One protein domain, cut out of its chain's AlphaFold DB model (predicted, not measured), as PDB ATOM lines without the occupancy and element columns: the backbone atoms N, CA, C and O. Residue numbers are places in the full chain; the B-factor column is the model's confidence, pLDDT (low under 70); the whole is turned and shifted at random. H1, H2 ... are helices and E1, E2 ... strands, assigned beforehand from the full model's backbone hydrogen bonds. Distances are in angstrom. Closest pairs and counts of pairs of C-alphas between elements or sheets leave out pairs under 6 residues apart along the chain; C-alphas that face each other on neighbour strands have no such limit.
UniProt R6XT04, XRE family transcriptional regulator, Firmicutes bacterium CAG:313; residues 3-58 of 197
ATOM      1  N   LEU A   3     146.379 157.908 117.144       91.06
ATOM      2  CA  LEU A   3     146.122 157.179 115.913       91.06
ATOM      3  C   LEU A   3     147.432 156.963 115.160       91.06
ATOM      4  O   LEU A   3     148.205 157.890 114.949       91.06
ATOM      5  N   LYS A   4     147.649 155.745 114.675       91.94
ATOM      6  CA  LYS A   4     148.735 155.424 113.756       91.94
ATOM      7  C   LYS A   4     148.265 155.542 112.314       91.94
ATOM      8  O   LYS A   4     147.296 154.889 111.914       91.94
ATOM      9  N   LYS A   5     148.995 156.311 111.514       90.62
ATOM     10  CA  LYS A   5     148.871 156.375 110.061       90.62
ATOM     11  C   LYS A   5     149.402 155.081 109.438       90.62
ATOM     12  O   LYS A   5     150.571 154.734 109.596       90.62
ATOM     13  N   VAL A   6     148.548 154.370 108.704       87.56
ATOM     14  CA  VAL A   6     148.887 153.133 107.983       87.56
ATOM     15  C   VAL A   6     148.440 153.261 106.527       87.56
ATOM     16  O   VAL A   6     147.370 153.794 106.244       87.56
ATOM     17  N   ILE A   7     149.263 152.784 105.591       86.38
ATOM     18  CA  ILE A   7     148.925 152.751 104.162       86.38
ATOM     19  C   ILE A   7     148.435 151.344 103.816       86.38
ATOM     20  O   ILE A   7     149.206 150.387 103.868       86.38
ATOM     21  N   GLU A   8     147.163 151.220 103.440       86.44
ATOM     22  CA  GLU A   8     146.551 149.964 102.999       86.44
ATOM     23  C   GLU A   8     145.801 150.188 101.675       86.44
ATOM     24  O   GLU A   8     144.958 151.077 101.569       86.44
ATOM     25  N   ASN A   9     146.099 149.390 100.642       79.75
ATOM     26  CA  ASN A   9     145.494 149.505  99.302       79.75
ATOM     27  C   ASN A   9     145.574 150.925  98.692       79.75
ATOM     28  O   ASN A   9     144.571 151.440  98.191       79.75
ATOM     29  N   ASP A  10     146.750 151.561  98.772       83.50
ATOM     30  CA  ASP A  10     147.005 152.948  98.335       83.50
ATOM     31  C   ASP A  10     146.097 154.002  99.002       83.50
ATOM     32  O   ASP A  10     145.890 155.097  98.473       83.50
ATOM     33  N   LYS A  11     145.540 153.684 100.178       82.31
ATOM     34  CA  LYS A  11     144.746 154.603 100.995       82.31
ATOM     35  C   LYS A  11     145.357 154.754 102.375       82.31
ATOM     36  O   LYS A  11     145.799 153.786 102.989       82.31
ATOM     37  N   GLU A  12     145.339 155.986 102.863       88.44
ATOM     38  CA  GLU A  12     145.720 156.301 104.233       88.44
ATOM     39  C   GLU A  12     144.550 155.965 105.164       88.44
ATOM     40  O   GLU A  12     143.432 156.456 104.977       88.44
ATOM     41  N   ILE A  13     144.806 155.100 106.142       89.19
ATOM     42  CA  ILE A  13     143.877 154.754 107.216       89.19
ATOM     43  C   ILE A  13     144.517 155.072 108.567       89.19
ATOM     44  O   ILE A  13     145.740 155.047 108.717       89.19
ATOM     45  N   TYR A  14     143.673 155.361 109.553       91.12
ATOM     46  CA  TYR A  14     144.092 155.719 110.902       91.12
ATOM     47  C   TYR A  14     143.601 154.658 111.875       91.12
ATOM     48  O   TYR A  14     142.398 154.405 111.968       91.12
ATOM     49  N   VAL A  15     144.539 154.018 112.567       90.44
ATOM     50  CA  VAL A  15     144.252 152.936 113.510       90.44
ATOM     51  C   VAL A  15     144.523 153.436 114.922       90.44
ATOM     52  O   VAL A  15     145.624 153.924 115.166       90.44
ATOM     53  N   PRO A  16     143.568 153.327 115.856       89.94
ATOM     54  CA  PRO A  16     143.831 153.676 117.240       89.94
ATOM     55  C   PRO A  16     144.852 152.730 117.856       89.94
ATOM     56  O   PRO A  16     144.723 151.512 117.727       89.94
ATOM     57  N   ILE A  17     145.841 153.305 118.529       88.75
ATOM     58  CA  ILE A  17     146.894 152.575 119.229       88.75
ATOM     59  C   ILE A  17     146.939 152.994 120.694       88.75
ATOM     60  O   ILE A  17     146.455 154.070 121.063       88.75
ATOM     61  N   SER A  18     147.486 152.123 121.538       85.81
ATOM     62  CA  SER A  18     147.728 152.469 122.934       85.81
ATOM     63  C   SER A  18     148.936 153.396 123.073       85.81
ATOM     64  O   SER A  18     149.761 153.541 122.168       85.81
ATOM     65  N   PHE A  19     149.046 154.002 124.247       80.94
ATOM     66  CA  PHE A  19     150.164 154.862 124.606       80.94
ATOM     67  C   PHE A  19     151.503 154.098 124.597       80.94
ATOM     68  O   PHE A  19     152.451 154.509 123.935       80.94
ATOM     69  N   GLU A  20     151.538 152.898 125.189       82.31
ATOM     70  CA  GLU A  20     152.712 152.005 125.176       82.31
ATOM     71  C   GLU A  20     153.154 151.590 123.760       82.31
ATOM     72  O   GLU A  20     154.331 151.324 123.506       82.31
ATOM     73  N   GLU A  21     152.208 151.480 122.823       84.31
ATOM     74  CA  GLU A  21     152.492 151.169 121.421       84.31
ATOM     75  C   GLU A  21     153.032 152.387 120.666       84.31
ATOM     76  O   GLU A  21     153.890 152.231 119.795       84.31
ATOM     77  N   ALA A  22     152.560 153.588 121.007       84.25
ATOM     78  CA  ALA A  22     152.993 154.845 120.407       84.25
ATOM     79  C   ALA A  22     154.440 155.203 120.781       84.25
ATOM     80  O   ALA A  22     155.207 155.649 119.922       84.25
ATOM     81  N   VAL A  23     154.848 154.937 122.025       84.12
ATOM     82  CA  VAL A  23     156.225 155.160 122.508       84.12
ATOM     83  C   VAL A  23     157.239 154.366 121.674       84.12
ATOM     84  O   VAL A  23     158.261 154.907 121.264       84.12
ATOM     85  N   LYS A  24     156.905 153.122 121.303       84.25
ATOM     86  CA  LYS A  24     157.767 152.209 120.521       84.25
ATOM     87  C   LYS A  24     157.916 152.585 119.041       84.25
ATOM     88  O   LYS A  24     158.663 151.931 118.311       84.25
ATOM     89  N   ILE A  25     157.184 153.586 118.554       81.62
ATOM     90  CA  ILE A  25     157.259 154.034 117.161       81.62
ATOM     91  C   ILE A  25     158.377 155.074 117.025       81.62
ATOM     92  O   ILE A  25     158.278 156.179 117.553       81.62
ATOM     93  N   HIS A  26     159.420 154.717 116.267       75.69
ATOM     94  CA  HIS A  26     160.559 155.598 115.982       75.69
ATOM     95  C   HIS A  26     160.204 156.777 115.063       75.69
ATOM     96  O   HIS A  26     160.751 157.863 115.209       75.69
ATOM     97  N   ASP A  27     159.302 156.570 114.100       81.81
ATOM     98  CA  ASP A  27     158.875 157.608 113.158       81.81
ATOM     99  C   ASP A  27     157.599 158.291 113.663       81.81
ATOM    100  O   ASP A  27     156.481 157.854 113.376       81.81
ATOM    101  N   LYS A  28     157.773 159.370 114.433       79.94
ATOM    102  CA  LYS A  28     156.669 160.118 115.055       79.94
ATOM    103  C   LYS A  28     155.732 160.776 114.036       79.94
ATOM    104  O   LYS A  28     154.580 161.030 114.359       79.94
ATOM    105  N   THR A  29     156.148 160.932 112.773       82.50
ATOM    106  CA  THR A  29     155.271 161.440 111.698       82.50
ATOM    107  C   THR A  29     154.121 160.484 111.351       82.50
ATOM    108  O   THR A  29     153.180 160.851 110.642       82.50
ATOM    109  N   GLN A  30     154.187 159.246 111.850       85.38
ATOM    110  CA  GLN A  30     153.129 158.246 111.732       85.38
ATOM    111  C   GLN A  30     152.064 158.377 112.820       85.38
ATOM    112  O   GLN A  30     151.055 157.679 112.740       85.38
ATOM    113  N   LEU A  31     152.272 159.218 113.831       88.56
ATOM    114  CA  LEU A  31     151.322 159.443 114.911       88.56
ATOM    115  C   LEU A  31     150.430 160.639 114.580       88.56
ATOM    116  O   LEU A  31     150.874 161.634 114.016       88.56
ATOM    117  N   VAL A  32     149.149 160.515 114.905       88.94
ATOM    118  CA  VAL A  32     148.160 161.586 114.811       88.94
ATOM    119  C   VAL A  32     147.375 161.615 116.112       88.94
ATOM    120  O   VAL A  32     146.759 160.617 116.490       88.94
ATOM    121  N   PHE A  33     147.390 162.763 116.777       90.06
ATOM    122  CA  PHE A  33     146.695 162.993 118.039       90.06
ATOM    123  C   PHE A  33     145.293 163.544 117.784       90.06
ATOM    124  O   PHE A  33     145.048 164.217 116.777       90.06
ATOM    125  N   SER A  34     144.336 163.216 118.657       85.81
ATOM    126  CA  SER A  34     142.966 163.724 118.511       85.81
ATOM    127  C   SER A  34     142.769 165.128 119.086       85.81
ATOM    128  O   SER A  34     141.783 165.779 118.734       85.81
ATOM    129  N   SER A  35     143.713 165.614 119.892       87.94
ATOM    130  CA  SER A  35     143.806 166.996 120.366       87.94
ATOM    131  C   SER A  35     145.253 167.389 120.656       87.94
ATOM    132  O   SER A  35     146.083 166.520 120.898       87.94
ATOM    133  N   GLU A  36     145.511 168.697 120.678       83.94
ATOM    134  CA  GLU A  36     146.789 169.299 121.096       83.94
ATOM    135  C   GLU A  36     147.130 168.899 122.544       83.94
ATOM    136  O   GLU A  36     148.209 168.385 122.788       83.94
ATOM    137  N   ASP A  37     146.143 168.927 123.453       84.94
ATOM    138  CA  ASP A  37     146.313 168.480 124.849       84.94
ATOM    139  C   ASP A  37     146.854 167.034 124.990       84.94
ATOM    140  O   ASP A  37     147.482 166.698 125.986       84.94
ATOM    141  N   GLU A  38     146.587 166.154 124.016       81.19
ATOM    142  CA  GLU A  38     147.046 164.753 124.054       81.19
ATOM    143  C   GLU A  38     148.410 164.555 123.388       81.19
ATOM    144  O   GLU A  38     149.051 163.526 123.596       81.19
ATOM    145  N   GLU A  39     148.797 165.491 122.523       85.94
ATOM    146  CA  GLU A  39     150.136 165.569 121.950       85.94
ATOM    147  C   GLU A  39     151.103 166.055 123.032       85.94
ATOM    148  O   GLU A  39     152.091 165.376 123.292       85.94
ATOM    149  N   ASP A  40     150.727 167.113 123.756       85.19
ATOM    150  CA  ASP A  40     151.486 167.646 124.892       85.19
ATOM    151  C   ASP A  40     151.696 166.584 125.993       85.19
ATOM    152  O   ASP A  40     152.820 166.373 126.441       85.19
ATOM    153  N   GLU A  41     150.644 165.846 126.380       85.31
ATOM    154  CA  GLU A  41     150.736 164.756 127.376       85.31
ATOM    155  C   GLU A  41     151.661 163.610 126.913       85.31
ATOM    156  O   GLU A  41     152.291 162.928 127.722       85.31
ATOM    157  N   PHE A  42     151.749 163.372 125.601       85.50
ATOM    158  CA  PHE A  42     152.643 162.360 125.045       85.50
ATOM    159  C   PHE A  42     154.098 162.836 124.987       85.50
ATOM    160  O   PHE A  42     154.992 162.019 125.195       85.50
ATOM    161  N   GLU A  43     154.335 164.117 124.704       83.44
ATOM    162  CA  GLU A  43     155.673 164.719 124.731       83.44
ATOM    163  C   GLU A  43     156.229 164.782 126.158       83.44
ATOM    164  O   GLU A  43     157.323 164.277 126.384       83.44
ATOM    165  N   GLU A  44     155.445 165.257 127.133       84.94
ATOM    166  CA  GLU A  44     155.849 165.311 128.551       84.94
ATOM    167  C   GLU A  44     156.258 163.926 129.077       84.94
ATOM    168  O   GLU A  44     157.259 163.777 129.768       84.94
ATOM    169  N   TYR A  45     155.540 162.877 128.676       82.50
ATOM    170  CA  TYR A  45     155.888 161.509 129.049       82.50
ATOM    171  C   TYR A  45     157.149 160.968 128.361       82.50
ATOM    172  O   TYR A  45     157.836 160.109 128.915       82.50
ATOM    173  N   LEU A  46     157.433 161.394 127.127       82.25
ATOM    174  CA  LEU A  46     158.682 161.020 126.462       82.25
ATOM    175  C   LEU A  46     159.873 161.677 127.153       82.25
ATOM    176  O   LEU A  46     160.878 160.995 127.337       82.25
ATOM    177  N   ASP A  47     159.725 162.935 127.565       81.81
ATOM    178  CA  ASP A  47     160.740 163.661 128.324       81.81
ATOM    179  C   ASP A  47     160.975 162.987 129.692       81.81
ATOM    180  O   ASP A  47     162.113 162.681 130.029       81.81
ATOM    181  N   GLU A  48     159.916 162.628 130.434       81.75
ATOM    182  CA  GLU A  48     160.041 161.881 131.703       81.75
ATOM    183  C   GLU A  48     160.720 160.509 131.530       81.75
ATOM    184  O   GLU A  48     161.455 160.057 132.410       81.75
ATOM    185  N   LEU A  49     160.469 159.813 130.414       80.31
ATOM    186  CA  LEU A  49     161.137 158.546 130.110       80.31
ATOM    187  C   LEU A  49     162.617 158.732 129.763       80.31
ATOM    188  O   LEU A  49     163.419 157.876 130.126       80.31
ATOM    189  N   GLU A  50     162.967 159.805 129.054       75.94
ATOM    190  CA  GLU A  50     164.358 160.146 128.740       75.94
ATOM    191  C   GLU A  50     165.114 160.520 130.022       75.94
ATOM    192  O   GLU A  50     166.177 159.962 130.273       75.94
ATOM    193  N   GLU A  51     164.521 161.346 130.891       78.12
ATOM    194  CA  GLU A  51     165.093 161.700 132.199       78.12
ATOM    195  C   GLU A  51     165.286 160.466 133.099       78.12
ATOM    196  O   GLU A  51     166.329 160.319 133.732       78.12
ATOM    197  N   ALA A  52     164.330 159.531 133.125       72.00
ATOM    198  CA  ALA A  52     164.461 158.299 133.907       72.00
ATOM    199  C   ALA A  52     165.541 157.342 133.360       72.00
ATOM    200  O   ALA A  52     166.203 156.662 134.143       72.00
ATOM    201  N   GLU A  53     165.728 157.273 132.035       64.88
ATOM    202  CA  GLU A  53     166.846 156.531 131.432       64.88
ATOM    203  C   GLU A  53     168.201 157.212 131.718       64.88
ATOM    204  O   GLU A  53     169.202 156.513 131.872       64.88
ATOM    205  N   GLU A  54     168.244 158.545 131.827       60.59
ATOM    206  CA  GLU A  54     169.447 159.301 132.208       60.59
ATOM    207  C   GLU A  54     169.810 159.123 133.694       60.59
ATOM    208  O   GLU A  54     170.980 158.900 134.007       60.59
ATOM    209  N   GLU A  55     168.833 159.138 134.609       57.28
ATOM    210  CA  GLU A  55     169.067 158.913 136.047       57.28
ATOM    211  C   GLU A  55     169.559 157.484 136.353       57.28
ATOM    212  O   GLU A  55     170.409 157.303 137.225       57.28
ATOM    213  N   GLU A  56     169.098 156.461 135.616       54.31
ATOM    214  CA  GLU A  56     169.618 155.088 135.758       54.31
ATOM    215  C   GLU A  56     171.082 154.939 135.281       54.31
ATOM    216  O   GLU A  56     171.760 154.002 135.708       54.31
ATOM    217  N   GLU A  57     171.596 155.840 134.435       50.03
ATOM    218  CA  GLU A  57     173.002 155.843 133.985       50.03
ATOM    219  C   GLU A  57     173.932 156.668 134.909       50.03
ATOM    220  O   GLU A  57     175.147 156.464 134.860       50.03
ATOM    221  N   GLU A  58     173.411 157.556 135.772       49.22
ATOM    222  CA  GLU A  58     174.218 158.342 136.733       49.22
ATOM    223  C   GLU A  58     174.529 157.597 138.051       49.22
ATOM    224  O   GLU A  58     175.502 157.928 138.732       49.22
TER     225      GLU A  58
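What this domain is: This is residues 3 to 58 of the 197 residues of the protein "XRE family transcriptional regulator" of Firmicutes bacterium CAG:313 (UniProt R6XT04). A small three-stranded sheet and one long helix, H2, form the two arms of an open V, with E3 and the tight turn after it at the base and the short helix H1 in the angle between the arms. The tip of the E1 and E2 hairpin, residues 7 to 12, sticks out at one end, and residues 50 to 58 of H2 stick out at the other. The printed part has 56 residues, with three named strands and two named helices in the order E1, E2, H1, E3, H2; the sheet's order is E2, E1, E3, all antiparallel, and the class is mixed, helices and strands. The whole is loose, with a radius of gyration of the C-alphas of 13.7 A, and it spans 48 by 22 by 16 A.

How they stand to each other: The inner strand of the sheet is E1, residues 3 to 8. It forms a hairpin with the edge strand E2, residues 11 to 17, at 145 degrees between their directions; N 6 and O 13 are 2.9 A apart and N 4 and O 15 are 2.8 A apart, both within hydrogen-bond range. The other edge strand, E3, residues 31 to 33, is antiparallel to E1 at 133 degrees, with N 3 and O 32 within hydrogen-bond range at 2.8 A. H1, residues 19 to 23, only grazes the sheet, with its residues 19 to 22; the closest C-alphas of H1 and E3 are those of Ala 22 and Leu 31, 7.4 A apart. E2, H1 and E3 form a split strand-helix-strand unit, two strands running the same way with a helix between them along the chain and E1 between them in the sheet; its crossover is right-handed. H2, residues 36 to 58, also only grazes the sheet, with its residues 38 to 42. H1 and H2 are close but not clearly touching, and their closest C-alphas, of Val 23 and Leu 46, are 7.5 A apart. Every O i to N i+4 pair of H1 is within hydrogen-bond range, and 18 of 19 are in H2.

Where its parts are: E1 begins at C-alpha 3, (146.122, 157.179, 115.913), and is 14.8 A long. E2 is 18.5 A long, H1 6.4 A and E3 6.6 A. H2 runs 33.4 A from C-alpha 36, (146.789, 169.299, 121.096), to C-alpha 58, (174.218, 158.342, 136.733).

The domain as a whole: The C-alphas of Asn 9 and Glu 58 are the two farthest apart, 48.0 A. The printed part has no cut, and no link is long. The mean pLDDT of the printed part is 81.5, and residues 53 to 58 are under 70.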